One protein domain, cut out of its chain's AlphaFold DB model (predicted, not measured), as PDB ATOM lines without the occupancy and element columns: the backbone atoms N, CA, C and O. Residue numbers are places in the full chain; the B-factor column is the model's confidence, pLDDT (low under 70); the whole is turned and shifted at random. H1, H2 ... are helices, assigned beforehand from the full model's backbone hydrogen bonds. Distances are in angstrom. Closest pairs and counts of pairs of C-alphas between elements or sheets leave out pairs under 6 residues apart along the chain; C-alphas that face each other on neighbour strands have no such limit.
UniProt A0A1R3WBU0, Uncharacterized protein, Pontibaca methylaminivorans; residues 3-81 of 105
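This is residues 3 to 81 of the 105 residues of an uncharacterized protein of Pontibaca methylaminivorans (UniProt A0A1R3WBU0). The long helix H1 and the helix H3 cross as an X near residues 28 and 71, while H2 starts at the end of H1 and spreads away from it as the other arm of a V. H2 and H3 fold back on each other as a helical hairpin, and residues 3 to 13, a stretch with no named helix, come before the beginning of H1. The printed part has 79 residues with three named helices, H1, H2 and H3 in chain order, and no named strand; the class is all helix. It is compact, with a radius of gyration of the C-alphas of 13.1 A and spans of 39 by 28 by 17 A.

H1, residues 14 to 35, touches H3, residues 61 to 79, at a steep tilt of 50 degrees, the same way. Their closest C-alphas, those of Gly 28 and Val 71, are 4.1 A apart. H1 touches H2, residues 38 to 56, with residues 28 to 35 alone, and H2 touches H1 with residues 38 to 45 alone. The tilt of H1 and H2 is steep, 55 degrees, opposite ways; their closest C-alphas, those of Leu 31 and Ala 41, are 5.1 A apart. The hairpin of H2 and H3 has a shallow tilt of 23 degrees, opposite ways, with the closest C-alphas, Ile 38 and Ala 75, 6.6 A apart. In H1, H2 and H3 every O i to N i+4 pair is within hydrogen-bond range.

H1 measures 31.7 A from C-alpha 14 at (207.006, 177.938, 166.596) to C-alpha 35. H2 begins at C-alpha 38 at (179.416, 169.489, 171.031) and measures 26.7 A. H3, also 26.7 A, ends at C-alpha 79 at (181.613, 172.312, 177.568).

The C-alphas farthest apart, those of Pro 8 and Glu 81, are 39.5 A apart. The printed part has no cut, and both links between helices are tight. Its mean pLDDT is 89.9, and no printed residue is under 70.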
ATOM      1  N   ARG A   3     196.862 177.029 157.537       73.56
ATOM      2  CA  ARG A   3     198.287 176.859 157.225       73.56
ATOM      3  C   ARG A   3     198.633 177.046 155.755       73.56
ATOM      4  O   ARG A   3     199.758 177.408 155.455       73.56
ATOM      5  N   ASP A   4     197.678 176.861 154.845       76.12
ATOM      6  CA  ASP A   4     197.900 177.118 153.415       76.12
ATOM      7  C   ASP A   4     198.024 178.625 153.114       76.12
ATOM      8  O   ASP A   4     198.338 179.011 151.991       76.12
ATOM      9  N   LEU A   5     197.756 179.479 154.111       80.25
ATOM     10  CA  LEU A   5     197.942 180.928 154.046       80.25
ATOM     11  C   LEU A   5     199.335 181.370 154.530       80.25
ATOM     12  O   LEU A   5     199.636 182.559 154.452       80.25
ATOM     13  N   LEU A   6     200.145 180.447 155.058       85.19
ATOM     14  CA  LEU A   6     201.469 180.729 155.609       85.19
ATOM     15  C   LEU A   6     202.535 180.723 154.515       85.19
ATOM     16  O   LEU A   6     202.464 179.946 153.557       85.19
ATOM     17  N   THR A   7     203.546 181.578 154.663       88.69
ATOM     18  CA  THR A   7     204.727 181.526 153.798       88.69
ATOM     19  C   THR A   7     205.653 180.369 154.208       88.69
ATOM     20  O   THR A   7     205.536 179.823 155.307       88.69
ATOM     21  N   PRO A   8     206.609 179.952 153.356       88.31
ATOM     22  CA  PRO A   8     207.604 178.947 153.735       88.31
ATOM     23  C   PRO A   8     208.401 179.317 154.993       88.31
ATOM     24  O   PRO A   8     208.747 178.438 155.780       88.31
ATOM     25  N   GLU A   9     208.677 180.606 155.195       87.94
ATOM     26  CA  GLU A   9     209.379 181.120 156.371       87.94
ATOM     27  C   GLU A   9     208.525 180.988 157.635       87.94
ATOM     28  O   GLU A   9     209.038 180.605 158.687       87.94
ATOM     29  N   ASP A  10     207.216 181.219 157.520       89.56
ATOM     30  CA  ASP A  10     206.279 181.111 158.637       89.56
ATOM     31  C   ASP A  10     206.220 179.687 159.215       89.56
ATOM     32  O   ASP A  10     206.035 179.493 160.418       89.56
ATOM     33  N   HIS A  11     206.431 178.668 158.377       86.12
ATOM     34  CA  HIS A  11     206.464 177.273 158.821       86.12
ATOM     35  C   HIS A  11     207.646 176.954 159.749       86.12
ATOM     36  O   HIS A  11     207.592 175.938 160.449       86.12
ATOM     37  N   ALA A  12     208.689 177.786 159.786       89.50
ATOM     38  CA  ALA A  12     209.818 177.613 160.696       89.50
ATOM     39  C   ALA A  12     209.583 178.247 162.081       89.50
ATOM     40  O   ALA A  12     210.337 177.953 163.011       89.50
ATOM     41  N   ASP A  13     208.559 179.094 162.245       92.25
ATOM     42  CA  ASP A  13     208.325 179.835 163.486       92.25
ATOM     43  C   ASP A  13     207.375 179.076 164.442       92.25
ATOM     44  O   ASP A  13     206.181 178.923 164.155       92.25
ATOM     45  N   PRO A  14     207.850 178.633 165.625       90.00
ATOM     46  CA  PRO A  14     207.006 177.938 166.596       90.00
ATOM     47  C   PRO A  14     205.844 178.794 167.127       90.00
ATOM     48  O   PRO A  14     204.803 178.245 167.500       90.00
ATOM     49  N   TYR A  15     205.975 180.123 167.157       91.38
ATOM     50  CA  TYR A  15     204.898 181.012 167.593       91.38
ATOM     51  C   TYR A  15     203.752 181.061 166.584       91.38
ATOM     52  O   TYR A  15     202.592 181.158 166.987       91.38
ATOM     53  N   ILE A  16     204.048 180.929 165.290       91.31
ATOM     54  CA  ILE A  16     203.018 180.853 164.250       91.31
ATOM     55  C   ILE A  16     202.238 179.548 164.385       91.31
ATOM     56  O   ILE A  16     201.007 179.568 164.381       91.31
ATOM     57  N   TRP A  17     202.919 178.423 164.615       90.06
ATOM     58  CA  TRP A  17     202.247 177.150 164.887       90.06
ATOM     59  C   TRP A  17     201.357 177.214 166.131       90.06
ATOM     60  O   TRP A  17     200.218 176.741 166.093       90.06
ATOM     61  N   ALA A  18     201.824 177.858 167.205       91.12
ATOM     62  CA  ALA A  18     201.012 178.096 168.395       91.12
ATOM     63  C   ALA A  18     199.785 178.978 168.094       91.12
ATOM     64  O   ALA A  18     198.690 178.694 168.580       91.12
ATOM     65  N   ALA A  19     199.937 180.012 167.261       91.88
ATOM     66  CA  ALA A  19     198.835 180.878 166.850       91.88
ATOM     67  C   ALA A  19     197.798 180.131 165.998       91.88
ATOM     68  O   ALA A  19     196.599 180.266 166.238       91.88
ATOM     69  N   VAL A  20     198.236 179.295 165.051       92.31
ATOM     70  CA  VAL A  20     197.344 178.447 164.242       92.31
ATOM     71  C   VAL A  20     196.604 177.442 165.118       92.31
ATOM     72  O   VAL A  20     195.402 177.240 164.942       92.31
ATOM     73  N   PHE A  21     197.292 176.824 166.078       93.06
ATOM     74  CA  PHE A  21     196.666 175.917 167.035       93.06
ATOM     75  C   PHE A  21     195.607 176.649 167.872       93.06
ATOM     76  O   PHE A  21     194.467 176.202 167.972       93.06
ATOM     77  N   ALA A  22     195.942 177.824 168.415       93.31
ATOM     78  CA  ALA A  22     194.997 178.643 169.168       93.31
ATOM     79  C   ALA A  22     193.792 179.072 168.314       93.31
ATOM     80  O   ALA A  22     192.665 179.063 168.804       93.31
ATOM     81  N   ALA A  23     194.002 179.405 167.038       93.50
ATOM     82  CA  ALA A  23     192.925 179.749 166.115       93.50
ATOM     83  C   ALA A  23     191.939 178.585 165.934       93.50
ATOM     84  O   ALA A  23     190.731 178.790 166.039       93.50
ATOM     85  N   HIS A  24     192.429 177.359 165.745       95.12
ATOM     86  CA  HIS A  24     191.568 176.177 165.659       95.12
ATOM     87  C   HIS A  24     190.858 175.870 166.983       95.12
ATOM     88  O   HIS A  24     189.673 175.542 166.978       95.12
ATOM     89  N   ALA A  25     191.516 176.075 168.126       94.62
ATOM     90  CA  ALA A  25     190.839 175.989 169.417       94.62
ATOM     91  C   ALA A  25     189.689 177.005 169.528       94.62
ATOM     92  O   ALA A  25     188.580 176.651 169.927       94.62
ATOM     93  N   TRP A  26     189.889 178.246 169.083       94.38
ATOM     94  CA  TRP A  26     188.811 179.234 169.031       94.38
ATOM     95  C   TRP A  26     187.682 178.852 168.073       94.38
ATOM     96  O   TRP A  26     186.521 179.093 168.402       94.38
ATOM     97  N   VAL A  27     187.984 178.213 166.939       94.88
ATOM     98  CA  VAL A  27     186.959 177.657 166.039       94.88
ATOM     99  C   VAL A  27     186.128 176.598 166.761       94.88
ATOM    100  O   VAL A  27     184.903 176.683 166.743       94.88
ATOM    101  N   GLY A  28     186.763 175.651 167.456       94.75
ATOM    102  CA  GLY A  28     186.052 174.633 168.236       94.75
ATOM    103  C   GLY A  28     185.155 175.231 169.319       94.75
ATOM    104  O   GLY A  28     183.981 174.877 169.418       94.75
ATOM    105  N   ALA A  29     185.673 176.201 170.077       93.88
ATOM    106  CA  ALA A  29     184.897 176.929 171.076       93.88
ATOM    107  C   ALA A  29     183.688 177.650 170.448       93.88
ATOM    108  O   ALA A  29     182.561 177.516 170.927       93.88
ATOM    109  N   ALA A  30     183.906 178.380 169.352       94.06
ATOM    110  CA  ALA A  30     182.861 179.128 168.660       94.06
ATOM    111  C   ALA A  30     181.772 178.213 168.087       94.06
ATOM    112  O   ALA A  30     180.591 178.528 168.213       94.06
ATOM    113  N   LEU A  31     182.143 177.065 167.510       95.00
ATOM    114  CA  LEU A  31     181.183 176.102 166.972       95.00
ATOM    115  C   LEU A  31     180.249 175.562 168.057       95.00
ATOM    116  O   LEU A  31     179.042 175.513 167.837       95.00
ATOM    117  N   VAL A  32     180.772 175.222 169.241       93.81
ATOM    118  CA  VAL A  32     179.932 174.771 170.366       93.81
ATOM    119  C   VAL A  32     178.994 175.882 170.833       93.81
ATOM    120  O   VAL A  32     177.822 175.618 171.081       93.81
ATOM    121  N   ILE A  33     179.473 177.128 170.920       91.69
ATOM    122  CA  ILE A  33     178.637 178.277 171.308       91.69
ATOM    123  C   ILE A  33     177.500 178.497 170.302       91.69
ATOM    124  O   ILE A  33     176.360 178.712 170.705       91.69
ATOM    125  N   VAL A  34     177.806 178.458 169.003       93.56
ATOM    126  CA  VAL A  34     176.844 178.750 167.931       93.56
ATOM    127  C   VAL A  34     175.825 177.625 167.761       93.56
ATOM    128  O   VAL A  34     174.646 177.900 167.557       93.56
ATOM    129  N   LEU A  35     176.266 176.368 167.828       94.06
ATOM    130  CA  LEU A  35     175.409 175.207 167.576       94.06
ATOM    131  C   LEU A  35     174.727 174.677 168.842       94.06
ATOM    132  O   LEU A  35     173.753 173.939 168.739       94.06
ATOM    133  N   GLY A  36     175.231 175.030 170.027       90.94
ATOM    134  CA  GLY A  36     174.699 174.585 171.317       90.94
ATOM    135  C   GLY A  36     174.943 173.106 171.639       90.94
ATOM    136  O   GLY A  36     174.529 172.647 172.699       90.94
ATOM    137  N   ASP A  37     175.620 172.364 170.760       92.12
ATOM    138  CA  ASP A  37     175.861 170.930 170.890       92.12
ATOM    139  C   ASP A  37     177.285 170.574 170.433       92.12
ATOM    140  O   ASP A  37     177.726 170.939 169.337       92.12
ATOM    141  N   ILE A  38     178.019 169.855 171.287       92.31
ATOM    142  CA  ILE A  38     179.416 169.489 171.031       92.31
ATOM    143  C   ILE A  38     179.560 168.451 169.918       92.31
ATOM    144  O   ILE A  38     180.510 168.515 169.140       92.31
ATOM    145  N   HIS A  39     178.623 167.515 169.795       93.19
ATOM    146  CA  HIS A  39     178.672 166.495 168.757       93.19
ATOM    147  C   HIS A  39     178.418 167.117 167.387       93.19
ATOM    148  O   HIS A  39     179.146 166.809 166.442       93.19
ATOM    149  N   LEU A  40     177.459 168.044 167.282       94.56
ATOM    150  CA  LEU A  40     177.221 168.810 166.054       94.56
ATOM    151  C   LEU A  40     178.429 169.676 165.680       94.56
ATOM    152  O   LEU A  40     178.814 169.705 164.515       94.56
ATOM    153  N   ALA A  41     179.073 170.325 166.654       94.44
ATOM    154  CA  ALA A  41     180.287 171.105 166.416       94.44
ATOM    155  C   ALA A  41     181.437 170.251 165.861       94.44
ATOM    156  O   ALA A  41     182.021 170.592 164.831       94.44
ATOM    157  N   LEU A  42     181.738 169.124 166.511       94.38
ATOM    158  CA  LEU A  42     182.842 168.252 166.107       94.38
ATOM    159  C   LEU A  42     182.569 167.568 164.765       94.38
ATOM    160  O   LEU A  42     183.431 167.561 163.889       94.38
ATOM    161  N   THR A  43     181.365 167.028 164.567       95.12
ATOM    162  CA  THR A  43     180.998 166.399 163.286       95.12
ATOM    163  C   THR A  43     180.948 167.418 162.150       95.12
ATOM    164  O   THR A  43     181.440 167.130 161.062       95.12
ATOM    165  N   GLY A  44     180.442 168.628 162.401       93.50
ATOM    166  CA  GLY A  44     180.436 169.721 161.429       93.50
ATOM    167  C   GLY A  44     181.843 170.134 160.995       93.50
ATOM    168  O   GLY A  44     182.103 170.257 159.798       93.50
ATOM    169  N   TYR A  45     182.771 170.284 161.945       93.56
ATOM    170  CA  TYR A  45     184.166 170.593 161.624       93.56
ATOM    171  C   TYR A  45     184.856 169.448 160.867       93.56
ATOM    172  O   TYR A  45     185.561 169.695 159.891       93.56
ATOM    173  N   LEU A  46     184.599 168.191 161.246       92.69
ATOM    174  CA  LEU A  46     185.142 167.027 160.538       92.69
ATOM    175  C   LEU A  46     184.682 166.983 159.076       92.69
ATOM    176  O   LEU A  46     185.482 166.738 158.175       92.69
ATOM    177  N   LEU A  47     183.394 167.233 158.826       93.25
ATOM    178  CA  LEU A  47     182.853 167.295 157.468       93.25
ATOM    179  C   LEU A  47     183.497 168.426 156.665       93.25
ATOM    180  O   LEU A  47     183.828 168.237 155.496       93.25
ATOM    181  N   PHE A  48     183.712 169.582 157.291       91.12
ATOM    182  CA  PHE A  48     184.407 170.701 156.668       91.12
ATOM    183  C   PHE A  48     185.854 170.353 156.284       91.12
ATOM    184  O   PHE A  48     186.251 170.628 155.155       91.12
ATOM    185  N   GLU A  49     186.610 169.700 157.168       89.50
ATOM    186  CA  GLU A  49     187.967 169.198 156.896       89.50
ATOM    187  C   GLU A  49     187.992 168.241 155.695       89.50
ATOM    188  O   GLU A  49     188.783 168.411 154.767       89.50
ATOM    189  N   VAL A  50     187.074 167.269 155.665       89.56
ATOM    190  CA  VAL A  50     186.954 166.319 154.547       89.56
ATOM    191  C   VAL A  50     186.653 167.050 153.241       89.56
ATOM    192  O   VAL A  50     187.299 166.792 152.224       89.56
ATOM    193  N   LEU A  51     185.706 167.991 153.257       90.38
ATOM    194  CA  LEU A  51     185.371 168.795 152.082       90.38
ATOM    195  C   LEU A  51     186.564 169.634 151.613       90.38
ATOM    196  O   LEU A  51     186.836 169.675 150.413       90.38
ATOM    197  N   GLN A  52     187.308 170.253 152.534       86.62
ATOM    198  CA  GLN A  52     188.521 170.990 152.189       86.62
ATOM    199  C   GLN A  52     189.566 170.088 151.540       86.62
ATOM    200  O   GLN A  52     190.086 170.459 150.492       86.62
ATOM    201  N   ALA A  53     189.843 168.914 152.109       85.62
ATOM    202  CA  ALA A  53     190.822 167.972 151.569       85.62
ATOM    203  C   ALA A  53     190.443 167.477 150.163       85.62
ATOM    204  O   ALA A  53     191.304 167.332 149.292       85.62
ATOM    205  N   VAL A  54     189.147 167.251 149.916       88.25
ATOM    206  CA  VAL A  54     188.628 166.867 148.594       88.25
ATOM    207  C   VAL A  54     188.813 167.999 147.582       88.25
ATOM    208  O   VAL A  54     189.298 167.759 146.475       88.25
ATOM    209  N   VAL A  55     188.463 169.236 147.950       87.75
ATOM    210  CA  VAL A  55     188.572 170.407 147.063       87.75
ATOM    211  C   VAL A  55     190.033 170.776 146.792       87.75
ATOM    212  O   VAL A  55     190.387 171.075 145.654       87.75
ATOM    213  N   SER A  56     190.896 170.714 147.809       82.94
ATOM    214  CA  SER A  56     192.327 171.026 147.699       82.94
ATOM    215  C   SER A  56     193.149 169.894 147.074       82.94
ATOM    216  O   SER A  56     194.306 170.109 146.713       82.94
ATOM    217  N   ARG A  57     192.570 168.688 146.954       83.38
ATOM    218  CA  ARG A  57     193.246 167.443 146.543       83.38
ATOM    219  C   ARG A  57     194.513 167.146 147.351       83.38
ATOM    220  O   ARG A  57     195.431 166.494 146.854       83.38
ATOM    221  N   ARG A  58     194.581 167.629 148.590       77.31
ATOM    222  CA  ARG A  58     195.756 167.514 149.451       77.31
ATOM    223  C   ARG A  58     195.306 167.133 150.852       77.31
ATOM    224  O   ARG A  58     194.671 167.925 151.540       77.31
ATOM    225  N   LEU A  59     195.660 165.918 151.264       74.31
ATOM    226  CA  LEU A  59     195.462 165.445 152.629       74.31
ATOM    227  C   LEU A  59     196.817 165.423 153.335       74.31
ATOM    228  O   LEU A  59     197.657 164.572 153.042       74.31
ATOM    229  N   ILE A  60     197.029 166.350 154.267       80.88
ATOM    230  CA  ILE A  60     198.199 166.318 155.146       80.88
ATOM    231  C   ILE A  60     197.738 165.777 156.493       80.88
ATOM    232  O   ILE A  60     197.194 166.495 157.325       80.88
ATOM    233  N   VAL A  61     197.933 164.473 156.687       81.94
ATOM    234  CA  VAL A  61     197.358 163.733 157.822       81.94
ATOM    235  C   VAL A  61     197.767 164.331 159.167       81.94
ATOM    236  O   VAL A  61     196.923 164.518 160.036       81.94
ATOM    237  N   LEU A  62     199.051 164.655 159.339       82.38
ATOM    238  CA  LEU A  62     199.547 165.210 160.599       82.38
ATOM    239  C   LEU A  62     198.932 166.582 160.897       82.38
ATOM    240  O   LEU A  62     198.603 166.872 162.046       82.38
ATOM    241  N   ASP A  63     198.735 167.393 159.860       82.56
ATOM    242  CA  ASP A  63     198.175 168.725 160.018       82.56
ATOM    243  C   ASP A  63     196.710 168.674 160.443       82.56
ATOM    244  O   ASP A  63     196.354 169.320 161.430       82.56
ATOM    245  N   SER A  64     195.912 167.833 159.778       86.00
ATOM    246  CA  SER A  64     194.518 167.575 160.152       86.00
ATOM    247  C   SER A  64     194.394 167.023 161.570       86.00
ATOM    248  O   SER A  64     193.462 167.378 162.284       86.00
ATOM    249  N   VAL A  65     195.333 166.182 162.024       89.25
ATOM    250  CA  VAL A  65     195.332 165.688 163.411       89.25
ATOM    251  C   VAL A  65     195.560 166.829 164.403       89.25
ATOM    252  O   VAL A  65     194.850 166.911 165.404       89.25
ATOM    253  N   LEU A  66     196.520 167.720 164.143       90.88
ATOM    254  CA  LEU A  66     196.786 168.863 165.021       90.88
ATOM    255  C   LEU A  66     195.607 169.841 165.063       90.88
ATOM    256  O   LEU A  66     195.241 170.305 166.143       90.88
ATOM    257  N   ASP A  67     194.994 170.113 163.912       91.75
ATOM    258  CA  ASP A  67     193.824 170.986 163.815       91.75
ATOM    259  C   ASP A  67     192.620 170.367 164.534       91.75
ATOM    260  O   ASP A  67     191.967 171.030 165.341       91.75
ATOM    261  N   TRP A  68     192.397 169.062 164.357       92.81
ATOM    262  CA  TRP A  68     191.365 168.318 165.075       92.81
ATOM    263  C   TRP A  68     191.550 168.372 166.594       92.81
ATOM    264  O   TRP A  68     190.602 168.665 167.323       92.81
ATOM    265  N   LEU A  69     192.767 168.131 167.090       94.69
ATOM    266  CA  LEU A  69     193.065 168.205 168.523       94.69
ATOM    267  C   LEU A  69     192.811 169.606 169.085       94.69
ATOM    268  O   LEU A  69     192.243 169.732 170.171       94.69
ATOM    269  N   ALA A  70     193.186 170.651 168.345       95.19
ATOM    270  CA  ALA A  70     192.911 172.027 168.732       95.19
ATOM    271  C   ALA A  70     191.400 172.299 168.815       95.19
ATOM    272  O   ALA A  70     190.929 172.807 169.832       95.19
ATOM    273  N   VAL A  71     190.629 171.901 167.795       96.19
ATOM    274  CA  VAL A  71     189.163 172.040 167.779       96.19
ATOM    275  C   VAL A  71     188.520 171.306 168.954       96.19
ATOM    276  O   VAL A  71     187.699 171.894 169.660       96.19
ATOM    277  N   VAL A  72     188.910 170.052 169.212       95.56
ATOM    278  CA  VAL A  72     188.392 169.277 170.352       95.56
ATOM    279  C   VAL A  72     188.721 169.966 171.672       95.56
ATOM    280  O   VAL A  72     187.846 170.067 172.531       95.56
ATOM    281  N   LEU A  73     189.943 170.479 171.838       94.62
ATOM    282  CA  LEU A  73     190.347 171.187 173.052       94.62
ATOM    283  C   LEU A  73     189.484 172.434 173.292       94.62
ATOM    284  O   LEU A  73     188.967 172.625 174.392       94.62
ATOM    285  N   GLY A  74     189.287 173.258 172.264       94.25
ATOM    286  CA  GLY A  74     188.449 174.452 172.356       94.25
ATOM    287  C   GLY A  74     186.978 174.143 172.634       94.25
ATOM    288  O   GLY A  74     186.348 174.785 173.478       94.25
ATOM    289  N   ALA A  75     186.444 173.111 171.979       94.19
ATOM    290  CA  ALA A  75     185.094 172.617 172.223       94.19
ATOM    291  C   ALA A  75     184.926 172.117 173.672       94.19
ATOM    292  O   ALA A  75     183.963 172.476 174.354       94.19
ATOM    293  N   ALA A  76     185.897 171.349 174.176       91.06
ATOM    294  CA  ALA A  76     185.910 170.843 175.545       91.06
ATOM    295  C   ALA A  76     186.008 171.969 176.588       91.06
ATOM    296  O   ALA A  76     185.352 171.893 177.630       91.06
ATOM    297  N   MET A  77     186.758 173.044 176.310       90.50
ATOM    298  CA  MET A  77     186.803 174.214 177.195       90.50
ATOM    299  C   MET A  77     185.405 174.814 177.398       90.50
ATOM    300  O   MET A  77     185.002 175.040 178.536       90.50
ATOM    301  N   ILE A  78     184.629 175.010 176.330       90.31
ATOM    302  CA  ILE A  78     183.269 175.576 176.419       90.31
ATOM    303  C   ILE A  78     182.254 174.616 177.050       90.31
ATOM    304  O   ILE A  78     181.261 175.054 177.641       90.31
ATOM    305  N   TRP A  79     182.492 173.308 176.960       83.94
ATOM    306  CA  TRP A  79     181.613 172.312 177.568       83.94
ATOM    307  C   TRP A  79     181.545 172.448 179.096       83.94
ATOM    308  O   TRP A  79     180.493 172.253 179.705       83.94
ATOM    309  N   THR A  80     182.656 172.844 179.720       86.44
ATOM    310  CA  THR A  80     182.738 173.047 181.172       86.44
ATOM    311  C   THR A  80     182.401 174.483 181.568       86.44
ATOM    312  O   THR A  80     182.765 175.437 180.884       86.44
ATOM    313  N   GLU A  81     181.751 174.670 182.718       87.50
ATOM    314  CA  GLU A  81     181.439 176.015 183.217       87.50
ATOM    315  C   GLU A  81     182.704 176.843 183.484       87.50
ATOM    316  O   GLU A  81     182.792 177.994 183.059       87.50
TER     317      GLU A  81